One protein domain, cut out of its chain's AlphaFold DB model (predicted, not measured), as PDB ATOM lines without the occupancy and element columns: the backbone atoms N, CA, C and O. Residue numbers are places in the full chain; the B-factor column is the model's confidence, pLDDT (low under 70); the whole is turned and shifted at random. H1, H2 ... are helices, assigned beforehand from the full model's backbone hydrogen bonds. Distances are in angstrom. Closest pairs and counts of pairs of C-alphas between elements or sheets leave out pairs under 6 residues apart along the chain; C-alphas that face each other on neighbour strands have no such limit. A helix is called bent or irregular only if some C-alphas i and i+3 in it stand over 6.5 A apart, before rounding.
ATOM      1  N   LEU A  19     160.570 160.383 173.838       84.62
ATOM      2  CA  LEU A  19     159.446 161.293 173.993       84.62
ATOM      3  C   LEU A  19     158.118 160.556 173.778       84.62
ATOM      4  O   LEU A  19     158.036 159.651 172.950       84.62
ATOM      5  N   PRO A  20     157.045 160.977 174.469       87.75
ATOM      6  CA  PRO A  20     155.711 160.451 174.214       87.75
ATOM      7  C   PRO A  20     155.292 160.630 172.745       87.75
ATOM      8  O   PRO A  20     155.524 161.693 172.164       87.75
ATOM      9  N   ASP A  21     154.567 159.661 172.175       84.44
ATOM     10  CA  ASP A  21     154.080 159.704 170.781       84.44
ATOM     11  C   ASP A  21     153.289 160.975 170.437       84.44
ATOM     12  O   ASP A  21     153.250 161.411 169.287       84.44
ATOM     13  N   ILE A  22     152.603 161.559 171.426       82.94
ATOM     14  CA  ILE A  22     151.885 162.830 171.269       82.94
ATOM     15  C   ILE A  22     152.861 163.986 171.004       82.94
ATOM     16  O   ILE A  22     152.614 164.812 170.134       82.94
ATOM     17  N   VAL A  23     154.004 164.018 171.692       83.69
ATOM     18  CA  VAL A  23     155.034 165.049 171.514       83.69
ATOM     19  C   VAL A  23     155.735 164.856 170.177       83.69
ATOM     20  O   VAL A  23     155.965 165.832 169.474       83.69
ATOM     21  N   LEU A  24     156.019 163.610 169.793       86.12
ATOM     22  CA  LEU A  24     156.655 163.298 168.512       86.12
ATOM     23  C   LEU A  24     155.811 163.729 167.314       86.12
ATOM     24  O   LEU A  24     156.334 164.358 166.399       86.12
ATOM     25  N   ARG A  25     154.500 163.465 167.355       84.31
ATOM     26  CA  ARG A  25     153.558 163.890 166.308       84.31
ATOM     27  C   ARG A  25     153.409 165.400 166.177       84.31
ATOM     28  O   ARG A  25     152.977 165.870 165.136       84.31
ATOM     29  N   HIS A  26     153.748 166.152 167.217       87.88
ATOM     30  CA  HIS A  26     153.643 167.608 167.213       87.88
ATOM     31  C   HIS A  26     154.999 168.295 167.361       87.88
ATOM     32  O   HIS A  26     155.041 169.495 167.615       87.88
ATOM     33  N   LEU A  27     156.110 167.575 167.189       88.62
ATOM     34  CA  LEU A  27     157.440 168.101 167.486       88.62
ATOM     35  C   LEU A  27     157.763 169.322 166.616       88.62
ATOM     36  O   LEU A  27     158.213 170.348 167.131       88.62
ATOM     37  N   THR A  28     157.462 169.235 165.318       90.25
ATOM     38  CA  THR A  28     157.639 170.329 164.356       90.25
ATOM     39  C   THR A  28     156.811 171.560 164.744       90.25
ATOM     40  O   THR A  28     157.420 172.592 165.049       90.25
ATOM     41  N   PRO A  29     155.463 171.498 164.813       91.19
ATOM     42  CA  PRO A  29     154.668 172.672 165.165       91.19
ATOM     43  C   PRO A  29     154.987 173.203 166.569       91.19
ATOM     44  O   PRO A  29     155.109 174.414 166.735       91.19
ATOM     45  N   LEU A  30     155.216 172.335 167.562       91.31
ATOM     46  CA  LEU A  30     155.602 172.755 168.914       91.31
ATOM     47  C   LEU A  30     156.914 173.535 168.916       91.31
ATOM     48  O   LEU A  30     156.994 174.581 169.555       91.31
ATOM     49  N   SER A  31     157.933 173.057 168.201       91.12
ATOM     50  CA  SER A  31     159.236 173.729 168.165       91.12
ATOM     51  C   SER A  31     159.143 175.136 167.568       91.12
ATOM     52  O   SER A  31     159.745 176.070 168.097       91.12
ATOM     53  N   LEU A  32     158.335 175.309 166.520       93.31
ATOM     54  CA  LEU A  32     158.127 176.594 165.860       93.31
ATOM     55  C   LEU A  32     157.262 177.545 166.689       93.31
ATOM     56  O   LEU A  32     157.572 178.733 166.750       93.31
ATOM     57  N   ILE A  33     156.239 177.034 167.377       91.56
ATOM     58  CA  ILE A  33     155.441 177.823 168.326       91.56
ATOM     59  C   ILE A  33     156.316 178.293 169.489       91.56
ATOM     60  O   ILE A  33     156.260 179.460 169.863       91.56
ATOM     61  N   VAL A  34     157.155 177.412 170.048       92.00
ATOM     62  CA  VAL A  34     158.100 177.775 171.116       92.00
ATOM     63  C   VAL A  34     159.103 178.805 170.614       92.00
ATOM     64  O   VAL A  34     159.367 179.780 171.317       92.00
ATOM     65  N   LEU A  35     159.642 178.631 169.404       92.00
ATOM     66  CA  LEU A  35     160.521 179.621 168.794       92.00
ATOM     67  C   LEU A  35     159.812 180.971 168.698       92.00
ATOM     68  O   LEU A  35     160.344 181.946 169.220       92.00
ATOM     69  N   GLY A  36     158.610 181.006 168.111       89.00
ATOM     70  CA  GLY A  36     157.769 182.199 168.022       89.00
ATOM     71  C   GLY A  36     157.594 182.864 169.383       89.00
ATOM     72  O   GLY A  36     157.943 184.032 169.541       89.00
ATOM     73  N   TYR A  37     157.208 182.088 170.394       90.25
ATOM     74  CA  TYR A  37     156.986 182.556 171.758       90.25
ATOM     75  C   TYR A  37     158.248 183.170 172.381       90.25
ATOM     76  O   TYR A  37     158.191 184.214 173.031       90.25
ATOM     77  N   LEU A  38     159.418 182.565 172.152       88.25
ATOM     78  CA  LEU A  38     160.693 183.098 172.635       88.25
ATOM     79  C   LEU A  38     161.060 184.432 171.975       88.25
ATOM     80  O   LEU A  38     161.715 185.256 172.620       88.25
ATOM     81  N   VAL A  39     160.645 184.657 170.722       87.75
ATOM     82  CA  VAL A  39     160.818 185.953 170.044       87.75
ATOM     83  C   VAL A  39     159.729 186.967 170.436       87.75
ATOM     84  O   VAL A  39     159.926 188.167 170.258       87.75
ATOM     85  N   GLU A  40     158.605 186.525 171.010       86.31
ATOM     86  CA  GLU A  40     157.465 187.344 171.470       86.31
ATOM     87  C   GLU A  40     157.655 187.961 172.874       86.31
ATOM     88  O   GLU A  40     156.693 188.162 173.611       86.31
ATOM     89  N   LYS A  41     158.878 188.315 173.297       66.19
ATOM     90  CA  LYS A  41     159.112 188.745 174.696       66.19
ATOM     91  C   LYS A  41     158.342 189.993 175.152       66.19
ATOM     92  O   LYS A  41     158.217 190.194 176.357       66.19
ATOM     93  N   GLN A  42     157.867 190.839 174.234       62.94
ATOM     94  CA  GLN A  42     157.094 192.049 174.567       62.94
ATOM     95  C   GLN A  42     155.970 192.377 173.571       62.94
ATOM     96  O   GLN A  42     154.993 193.013 173.959       62.94
ATOM     97  N   TYR A  43     156.080 191.961 172.307       69.81
ATOM     98  CA  TYR A  43     155.066 192.177 171.269       69.81
ATOM     99  C   TYR A  43     155.131 191.072 170.211       69.81
ATOM    100  O   TYR A  43     156.172 190.433 170.035       69.81
ATOM    101  N   VAL A  44     154.025 190.874 169.484       77.00
ATOM    102  CA  VAL A  44     153.958 189.950 168.341       77.00
ATOM    103  C   VAL A  44     154.902 190.458 167.254       77.00
ATOM    104  O   VAL A  44     154.630 191.447 166.570       77.00
ATOM    105  N   SER A  45     156.064 189.818 167.144       86.62
ATOM    106  CA  SER A  45     157.121 190.227 166.226       86.62
ATOM    107  C   SER A  45     156.945 189.565 164.857       86.62
ATOM    108  O   SER A  45     156.352 188.499 164.725       86.62
ATOM    109  N   ARG A  46     157.483 190.186 163.805       91.31
ATOM    110  CA  ARG A  46     157.413 189.650 162.433       91.31
ATOM    111  C   ARG A  46     158.061 188.266 162.295       91.31
ATOM    112  O   ARG A  46     157.451 187.407 161.660       91.31
ATOM    113  N   PRO A  47     159.223 187.998 162.929       92.00
ATOM    114  CA  PRO A  47     159.775 186.647 162.971       92.00
ATOM    115  C   PRO A  47     158.874 185.649 163.708       92.00
ATOM    116  O   PRO A  47     158.780 184.501 163.283       92.00
ATOM    117  N   ALA A  48     158.177 186.074 164.768       94.06
ATOM    118  CA  ALA A  48     157.227 185.210 165.466       94.06
ATOM    119  C   ALA A  48     156.011 184.870 164.597       94.06
ATOM    120  O   ALA A  48     155.662 183.698 164.486       94.06
ATOM    121  N   ILE A  49     155.434 185.859 163.902       94.44
ATOM    122  CA  ILE A  49     154.334 185.646 162.942       94.44
ATOM    123  C   ILE A  49     154.745 184.614 161.890       94.44
ATOM    124  O   ILE A  49     153.984 183.695 161.602       94.44
ATOM    125  N   PHE A  50     155.960 184.735 161.348       95.31
ATOM    126  CA  PHE A  50     156.491 183.759 160.402       95.31
ATOM    127  C   PHE A  50     156.598 182.359 161.018       95.31
ATOM    128  O   PHE A  50     156.050 181.412 160.460       95.31
ATOM    129  N   ALA A  51     157.258 182.223 162.171       96.00
ATOM    130  CA  ALA A  51     157.442 180.928 162.825       96.00
ATOM    131  C   ALA A  51     156.096 180.248 163.130       96.00
ATOM    132  O   ALA A  51     155.893 179.086 162.783       96.00
ATOM    133  N   ASN A  52     155.149 180.995 163.695       96.44
ATOM    134  CA  ASN A  52     153.823 180.506 164.060       96.44
ATOM    135  C   ASN A  52     152.978 180.144 162.820       96.44
ATOM    136  O   ASN A  52     152.302 179.115 162.803       96.44
ATOM    137  N   ALA A  53     153.049 180.933 161.745       96.75
ATOM    138  CA  ALA A  53     152.381 180.612 160.485       96.75
ATOM    139  C   ALA A  53     152.957 179.347 159.824       96.75
ATOM    140  O   ALA A  53     152.201 178.522 159.306       96.75
ATOM    141  N   VAL A  54     154.277 179.152 159.863       96.44
ATOM    142  CA  VAL A  54     154.896 177.910 159.377       96.44
ATOM    143  C   VAL A  54     154.493 176.730 160.264       96.44
ATOM    144  O   VAL A  54     154.211 175.658 159.736       96.44
ATOM    145  N   ALA A  55     154.378 176.926 161.582       96.38
ATOM    146  CA  ALA A  55     153.938 175.888 162.512       96.38
ATOM    147  C   ALA A  55     152.556 175.332 162.146       96.38
ATOM    148  O   ALA A  55     152.398 174.117 162.019       96.38
ATOM    149  N   VAL A  56     151.565 176.207 161.929       96.50
ATOM    150  CA  VAL A  56     150.212 175.753 161.572       96.50
ATOM    151  C   VAL A  56     150.167 175.095 160.191       96.50
ATOM    152  O   VAL A  56     149.468 174.105 160.014       96.50
ATOM    153  N   ASN A  57     150.958 175.572 159.226       96.50
ATOM    154  CA  ASN A  57     151.020 174.955 157.897       96.50
ATOM    155  C   ASN A  57     151.690 173.579 157.923       96.50
ATOM    156  O   ASN A  57     151.210 172.662 157.262       96.50
ATOM    157  N   ALA A  58     152.755 173.411 158.711       94.31
ATOM    158  CA  ALA A  58     153.373 172.107 158.930       94.31
ATOM    159  C   ALA A  58     152.376 171.129 159.566       94.31
ATOM    160  O   ALA A  58     152.257 169.992 159.120       94.31
ATOM    161  N   HIS A  59     151.599 171.601 160.545       93.69
ATOM    162  CA  HIS A  59     150.556 170.793 161.165       93.69
ATOM    163  C   HIS A  59     149.459 170.369 160.174       93.69
ATOM    164  O   HIS A  59     149.104 169.193 160.122       93.69
ATOM    165  N   VAL A  60     148.958 171.296 159.350       94.50
ATOM    166  CA  VAL A  60     147.957 170.996 158.308       94.50
ATOM    167  C   VAL A  60     148.498 170.018 157.268       94.50
ATOM    168  O   VAL A  60     147.775 169.116 156.857       94.50
ATOM    169  N   TYR A  61     149.760 170.165 156.863       92.62
ATOM    170  CA  TYR A  61     150.399 169.284 155.886       92.62
ATOM    171  C   TYR A  61     150.515 167.832 156.376       92.62
ATOM    172  O   TYR A  61     150.358 166.899 155.590       92.62
ATOM    173  N   GLU A  62     150.773 167.634 157.670       90.25
ATOM    174  CA  GLU A  62     150.877 166.305 158.288       90.25
ATOM    175  C   GLU A  62     149.504 165.688 158.629       90.25
ATOM    176  O   GLU A  62     149.405 164.482 158.880       90.25
ATOM    177  N   ALA A  63     148.429 166.482 158.628       88.56
ATOM    178  CA  ALA A  63     147.087 166.011 158.941       88.56
ATOM    179  C   ALA A  63     146.482 165.189 157.787       88.56
ATOM    180  O   ALA A  63     146.421 165.619 156.641       88.56
ATOM    181  N   VAL A  64     145.937 164.006 158.099       87.62
ATOM    182  CA  VAL A  64     145.304 163.124 157.093       87.62
ATOM    183  C   VAL A  64     144.023 163.741 156.510       87.62
ATOM    184  O   VAL A  64     143.703 163.519 155.342       87.62
ATOM    185  N   ARG A  65     143.263 164.478 157.330       88.12
ATOM    186  CA  ARG A  65     142.042 165.209 156.950       88.12
ATOM    187  C   ARG A  65     141.892 166.460 157.826       88.12
ATOM    188  O   ARG A  65     141.163 166.398 158.818       88.12
ATOM    189  N   PRO A  66     142.601 167.557 157.520       88.25
ATOM    190  CA  PRO A  66     142.473 168.795 158.280       88.25
ATOM    191  C   PRO A  66     141.066 169.388 158.134       88.25
ATOM    192  O   PRO A  66     140.391 169.226 157.117       88.25
ATOM    193  N   HIS A  67     140.609 170.085 159.171       91.50
ATOM    194  CA  HIS A  67     139.346 170.812 159.123       91.50
ATOM    195  C   HIS A  67     139.445 172.003 158.150       91.50
ATOM    196  O   HIS A  67     140.418 172.752 158.179       91.50
ATOM    197  N   THR A  68     138.421 172.256 157.329       93.69
ATOM    198  CA  THR A  68     138.479 173.298 156.280       93.69
ATOM    199  C   THR A  68     138.783 174.698 156.824       93.69
ATOM    200  O   THR A  68     139.499 175.472 156.194       93.69
ATOM    201  N   MET A  69     138.288 175.045 158.019       92.88
ATOM    202  CA  MET A  69     138.632 176.337 158.636       92.88
ATOM    203  C   MET A  69     140.111 176.424 159.029       92.88
ATOM    204  O   MET A  69     140.694 177.503 158.942       92.88
ATOM    205  N   LEU A  70     140.718 175.303 159.431       94.25
ATOM    206  CA  LEU A  70     142.139 175.236 159.761       94.25
ATOM    207  C   LEU A  70     142.992 175.424 158.498       94.25
ATOM    208  O   LEU A  70     143.971 176.163 158.534       94.25
ATOM    209  N   GLU A  71     142.585 174.843 157.367       95.62
ATOM    210  CA  GLU A  71     143.253 175.053 156.074       95.62
ATOM    211  C   GLU A  71     143.185 176.519 155.624       95.62
ATOM    212  O   GLU A  71     144.189 177.094 155.202       95.62
ATOM    213  N   VAL A  72     142.014 177.155 155.740       96.25
ATOM    214  CA  VAL A  72     141.854 178.583 155.415       96.25
ATOM    215  C   VAL A  72     142.743 179.440 156.314       96.25
ATOM    216  O   VAL A  72     143.451 180.319 155.819       96.25
ATOM    217  N   TYR A  73     142.743 179.166 157.618       96.19
ATOM    218  CA  TYR A  73     143.593 179.857 158.580       96.19
ATOM    219  C   TYR A  73     145.088 179.670 158.263       96.19
ATOM    220  O   TYR A  73     145.839 180.644 158.240       96.19
ATOM    221  N   ALA A  74     145.520 178.454 157.927       96.94
ATOM    222  CA  ALA A  74     146.902 178.171 157.550       96.94
ATOM    223  C   ALA A  74     147.323 178.918 156.271       96.94
ATOM    224  O   ALA A  74     148.375 179.567 156.251       96.94
ATOM    225  N   ASN A  75     146.477 178.919 155.238       97.56
ATOM    226  CA  ASN A  75     146.741 179.627 153.983       97.56
ATOM    227  C   ASN A  75     146.862 181.146 154.183       97.56
ATOM    228  O   ASN A  75     147.794 181.770 153.669       97.56
ATOM    229  N   LEU A  76     145.957 181.748 154.963       97.31
ATOM    230  CA  LEU A  76     146.059 183.164 155.334       97.31
ATOM    231  C   LEU A  76     147.343 183.439 156.133       97.31
ATOM    232  O   LEU A  76     147.973 184.480 155.942       97.31
ATOM    233  N   GLY A  77     147.775 182.486 156.961       96.75
ATOM    234  CA  GLY A  77     149.025 182.561 157.710       96.75
ATOM    235  C   GLY A  77     150.247 182.702 156.815       96.75
ATOM    236  O   GLY A  77     151.100 183.540 157.097       96.75
ATOM    237  N   LEU A  78     150.317 181.967 155.701       97.00
ATOM    238  CA  LEU A  78     151.424 182.103 154.745       97.00
ATOM    239  C   LEU A  78     151.484 183.499 154.120       97.00
ATOM    240  O   LEU A  78     152.573 184.058 153.978       97.00
ATOM    241  N   VAL A  79     150.332 184.089 153.795       97.06
ATOM    242  CA  VAL A  79     150.268 185.469 153.286       97.06
ATOM    243  C   VAL A  79     150.801 186.443 154.339       97.06
ATOM    244  O   VAL A  79     151.657 187.279 154.040       97.06
ATOM    245  N   MET A  80     150.354 186.301 155.589       96.38
ATOM    246  CA  MET A  80     150.814 187.146 156.694       96.38
ATOM    247  C   MET A  80     152.316 186.994 156.942       96.38
ATOM    248  O   MET A  80     153.000 188.001 157.131       96.38
ATOM    249  N   ALA A  81     152.832 185.768 156.890       95.88
ATOM    250  CA  ALA A  81     154.239 185.436 157.073       95.88
ATOM    251  C   ALA A  81     155.130 186.023 155.972       95.88
ATOM    252  O   ALA A  81     156.173 186.606 156.276       95.88
ATOM    253  N   ALA A  82     154.700 185.932 154.711       96.19
ATOM    254  CA  ALA A  82     155.418 186.509 153.577       96.19
ATOM    255  C   ALA A  82     155.565 188.031 153.729       96.19
ATOM    256  O   ALA A  82     156.666 188.567 153.599       96.19
ATOM    257  N   LEU A  83     154.478 188.721 154.094       95.31
ATOM    258  CA  LEU A  83     154.503 190.160 154.383       95.31
ATOM    259  C   LEU A  83     155.392 190.491 155.598       95.31
ATOM    260  O   LEU A  83     156.118 191.492 155.585       95.31
ATOM    261  N   ALA A  84     155.370 189.647 156.635       93.25
ATOM    262  CA  ALA A  84     156.179 189.820 157.842       93.25
ATOM    263  C   ALA A  84     157.676 189.783 157.518       93.25
ATOM    264  O   ALA A  84     158.403 190.710 157.874       93.25
ATOM    265  N   ILE A  85     158.124 188.736 156.818       94.38
ATOM    266  CA  ILE A  85     159.530 188.536 156.449       94.38
ATOM    267  C   ILE A  85     159.996 189.630 155.492       94.38
ATOM    268  O   ILE A  85     161.017 190.262 155.750       94.38
ATOM    269  N   TYR A  86     159.220 189.913 154.442       94.81
ATOM    270  CA  TYR A  86     159.584 190.931 153.459       94.81
ATOM    271  C   TYR A  86     159.769 192.316 154.099       94.81
ATOM    272  O   TYR A  86     160.747 193.026 153.851       94.81
ATOM    273  N   SER A  87     158.844 192.709 154.978       92.75
ATOM    274  CA  SER A  87     158.962 193.981 155.696       92.75
ATOM    275  C   SER A  87     160.091 193.973 156.732       92.75
ATOM    276  O   SER A  87     160.686 195.018 156.985       92.75
ATOM    277  N   TYR A  88     160.379 192.826 157.359       90.69
ATOM    278  CA  TYR A  88     161.482 192.670 158.310       90.69
ATOM    279  C   TYR A  88     162.841 192.869 157.635       90.69
ATOM    280  O   TYR A  88     163.651 193.652 158.126       90.69
ATOM    281  N   GLU A  89     163.059 192.230 156.486       91.44
ATOM    282  CA  GLU A  89     164.297 192.349 155.711       91.44
ATOM    283  C   GLU A  89     164.506 193.772 155.175       91.44
ATOM    284  O   GLU A  89     165.599 194.325 155.267       91.44
ATOM    285  N   SER A  90     163.442 194.403 154.677       91.44
ATOM    286  CA  SER A  90     163.500 195.773 154.149       91.44
ATOM    287  C   SER A  90     163.555 196.865 155.227       91.44
ATOM    288  O   SER A  90     163.580 198.048 154.889       91.44
ATOM    289  N   GLY A  91     163.507 196.511 156.518       87.88
ATOM    290  CA  GLY A  91     163.444 197.474 157.625       87.88
ATOM    291  C   GLY A  91     162.172 198.336 157.646       87.88
ATOM    292  O   GLY A  91     162.072 199.273 158.436       87.88
ATOM    293  N   SER A  92     161.181 198.027 156.805       86.88
ATOM    294  CA  SER A  92     159.956 198.816 156.655       86.88
ATOM    295  C   SER A  92     158.967 198.518 157.776       86.88
ATOM    296  O   SER A  92     158.787 197.367 158.170       86.88
ATOM    297  N   SER A  93     158.277 199.529 158.298       86.75
ATOM    298  CA  SER A  93     157.155 199.319 159.217       86.75
ATOM    299  C   SER A  93     155.877 198.988 158.446       86.75
ATOM    300  O   SER A  93     155.490 199.727 157.543       86.75
ATOM    301  N   LEU A  94     155.194 197.909 158.825       89.00
ATOM    302  CA  LEU A  94     153.837 197.625 158.351       89.00
ATOM    303  C   LEU A  94     152.806 198.520 159.052       89.00
ATOM    304  O   LEU A  94     153.069 199.066 160.125       89.00
ATOM    305  N   ARG A  95     151.633 198.669 158.429       90.75
ATOM    306  CA  ARG A  95     150.502 199.431 158.980       90.75
ATOM    307  C   ARG A  95     149.933 198.758 160.227       90.75
ATOM    308  O   ARG A  95     150.042 197.546 160.388       90.75
ATOM    309  N   GLU A  96     149.272 199.532 161.076       88.62
ATOM    310  CA  GLU A  96     148.638 199.027 162.301       88.62
ATOM    311  C   GLU A  96     147.591 197.935 162.019       88.62
ATOM    312  O   GLU A  96     147.542 196.935 162.731       88.62
ATOM    313  N   GLU A  97     146.839 198.056 160.920       91.50
ATOM    314  CA  GLU A  97     145.836 197.066 160.490       91.50
ATOM    315  C   GLU A  97     146.446 195.669 160.304       91.50
ATOM    316  O   GLU A  97     145.844 194.662 160.680       91.50
ATOM    317  N   TYR A  98     147.672 195.608 159.767       93.38
ATOM    318  CA  TYR A  98     148.398 194.352 159.618       93.38
ATOM    319  C   TYR A  98     148.665 193.723 160.982       93.38
ATOM    320  O   TYR A  98     148.423 192.534 161.156       93.38
ATOM    321  N   TYR A  99     149.136 194.508 161.956       88.50
ATOM    322  CA  TYR A  99     149.442 193.990 163.287       88.50
ATOM    323  C   TYR A  99     148.183 193.569 164.045       88.50
ATOM    324  O   TYR A  99     148.230 192.566 164.753       88.50
ATOM    325  N   GLY A 100     147.054 194.256 163.844       90.94
ATOM    326  CA  GLY A 100     145.756 193.832 164.374       90.94
ATOM    327  C   GLY A 100     145.348 192.443 163.874       90.94
ATOM    328  O   GLY A 100     144.990 191.578 164.668       90.94
ATOM    329  N   LEU A 101     145.484 192.185 162.569       92.44
ATOM    330  CA  LEU A 101     145.228 190.855 162.000       92.44
ATOM    331  C   LEU A 101     146.297 189.831 162.402       92.44
ATOM    332  O   LEU A 101     145.988 188.663 162.633       92.44
ATOM    333  N   ALA A 102     147.555 190.253 162.511       92.25
ATOM    334  CA  ALA A 102     148.672 189.373 162.825       92.25
ATOM    335  C   ALA A 102     148.637 188.826 164.259       92.25
ATOM    336  O   ALA A 102     149.254 187.797 164.523       92.25
ATOM    337  N   GLN A 103     147.883 189.450 165.172       91.69
ATOM    338  CA  GLN A 103     147.640 188.906 166.515       91.69
ATOM    339  C   GLN A 103     146.974 187.527 166.486       91.69
ATOM    340  O   GLN A 103     147.223 186.710 167.378       91.69
ATOM    341  N   LEU A 104     146.193 187.233 165.439       94.31
ATOM    342  CA  LEU A 104     145.630 185.901 165.218       94.31
ATOM    343  C   LEU A 104     146.715 184.837 165.037       94.31
ATOM    344  O   LEU A 104     146.418 183.670 165.240       94.31
ATOM    345  N   TYR A 105     147.947 185.225 164.694       94.94
ATOM    346  CA  TYR A 105     149.112 184.351 164.541       94.94
ATOM    347  C   TYR A 105     150.119 184.499 165.689       94.94
ATOM    348  O   TYR A 105     151.288 184.147 165.537       94.94
ATOM    349  N   SER A 106     149.691 185.023 166.841       94.25
ATOM    350  CA  SER A 106     150.481 184.932 168.075       94.25
ATOM    351  C   SER A 106     150.682 183.473 168.487       94.25
ATOM    352  O   SER A 106     149.867 182.606 168.146       94.25
ATOM    353  N   SER A 107     151.735 183.183 169.252       94.12
ATOM    354  CA  SER A 107     152.048 181.796 169.623       94.12
ATOM    355  C   SER A 107     150.925 181.139 170.426       94.12
ATOM    356  O   SER A 107     150.637 179.962 170.225       94.12
ATOM    357  N   TRP A 108     150.224 181.905 171.269       91.75
ATOM    358  CA  TRP A 108     149.042 181.420 171.988       91.75
ATOM    359  C   TRP A 108     147.865 181.109 171.066       91.75
ATOM    360  O   TRP A 108     147.232 180.066 171.227       91.75
ATOM    361  N   ALA A 109     147.574 181.984 170.101       92.88
ATOM    362  CA  ALA A 109     146.484 181.764 169.156       92.88
ATOM    363  C   ALA A 109     146.757 180.539 168.270       92.88
ATOM    364  O   ALA A 109     145.894 179.670 168.152       92.88
ATOM    365  N   VAL A 110     147.976 180.418 167.728       94.25
ATOM    366  CA  VAL A 110     148.365 179.260 166.908       94.25
ATOM    367  C   VAL A 110     148.368 177.971 167.719       94.25
ATOM    368  O   VAL A 110     147.843 176.971 167.236       94.25
ATOM    369  N   ALA A 111     148.889 177.977 168.950       92.25
ATOM    370  CA  ALA A 111     148.809 176.808 169.823       92.25
ATOM    371  C   ALA A 111     147.350 176.387 170.053       92.25
ATOM    372  O   ALA A 111     147.015 175.216 169.893       92.25
ATOM    373  N   GLY A 112     146.469 177.341 170.368       91.06
ATOM    374  CA  GLY A 112     145.044 177.072 170.541       91.06
ATOM    375  C   GLY A 112     144.414 176.446 169.299       91.06
ATOM    376  O   GLY A 112     143.700 175.460 169.413       91.06
ATOM    377  N   VAL A 113     144.718 176.969 168.113       90.69
ATOM    378  CA  VAL A 113     144.205 176.431 166.848       90.69
ATOM    379  C   VAL A 113     144.719 175.010 166.590       90.69
ATOM    380  O   VAL A 113     143.909 174.124 166.350       90.69
ATOM    381  N   VAL A 114     146.031 174.776 166.700       88.81
ATOM    382  CA  VAL A 114     146.675 173.477 166.417       88.81
ATOM    383  C   VAL A 114     146.238 172.366 167.379       88.81
ATOM    384  O   VAL A 114     146.208 171.202 166.997       88.81
ATOM    385  N   PHE A 115     145.928 172.691 168.636       84.88
ATOM    386  CA  PHE A 115     145.546 171.680 169.630       84.88
ATOM    387  C   PHE A 115     144.034 171.489 169.786       84.88
ATOM    388  O   PHE A 115     143.620 170.593 170.524       84.88
ATOM    389  N   VAL A 116     143.208 172.308 169.126       84.00
ATOM    390  CA  VAL A 116     141.739 172.238 169.227       84.00
ATOM    391  C   VAL A 116     141.071 171.821 167.914       84.00
ATOM    392  O   VAL A 116     140.019 171.182 167.972       84.00
ATOM    393  N   LEU A 117     141.640 172.176 166.757       75.88
ATOM    394  CA  LEU A 117     141.086 171.922 165.418       75.88
ATOM    395  C   LEU A 117     141.927 170.916 164.633       75.88
ATOM    396  O   LEU A 117     141.308 170.163 163.846       75.88
TER     397      LEU A 117
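What this domain is: This is residues 19 to 117 of the 117 residues of an uncharacterized protein of Haloarcula japonica (strain ATCC 49778 / DSM 6131 / JCM 7785 / NBRC 101032 / NCIMB 13157 / TR-1) (UniProt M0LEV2). The longest helix, H4, packs slantwise along one side of H3, and H3 forms a small three-helix bundle with H2 and H6. H5 comes just before H6 in a bent row, and the short H1 lies at one end, beyond the start of H2. The printed part has 99 residues with six named helices, H1 to H6 in order, and no named strand; the class is all helix. It is compact, with a radius of gyration of the C-alphas of 13.2 A and spans of 41 by 28 by 19 A.

How they stand to each other: H4, residues 68 to 89, touches H3, residues 46 to 62, with C-alphas 81 and 50 closest at 4.4 A; this hairpin has a shallow tilt of 33 degrees, only just short of steep. H3 is the hub and touches H2, residues 27 to 39, in another hairpin, C-alphas 48 and 36 closest at 4.0 A, at a shallow tilt of 11 degrees, opposite ways. H6, residues 107 to 116, touches H3, C-alphas 107 and 52 closest at 6.0 A, at a shallow tilt of 13 degrees, the same way. H5, residues 96 to 105, touches residues 49 to 53 of H3 alone, C-alphas 105 and 49 closest at 5.6 A. H1, residues 21 to 25, and H2 meet only through their link. Every O i to N i+4 pair is within hydrogen-bond range in H1, H2, H3, H4 and H6, and 4 of 6 in H5.

Where its parts are: H4 is 32.1 A long, from C-alpha 68 at (138.479, 173.298, 156.280). H3 measures 24.6 A and H2 18.3 A. H6 ends with C-alpha 116 at (141.739, 172.238, 169.227).

The domain as a whole: The C-alphas of Pro 20 and Ser 92 are farthest apart, 42.4 A. The printed part has no cut and no long link. Residues 41 to 43 have pLDDT under 70.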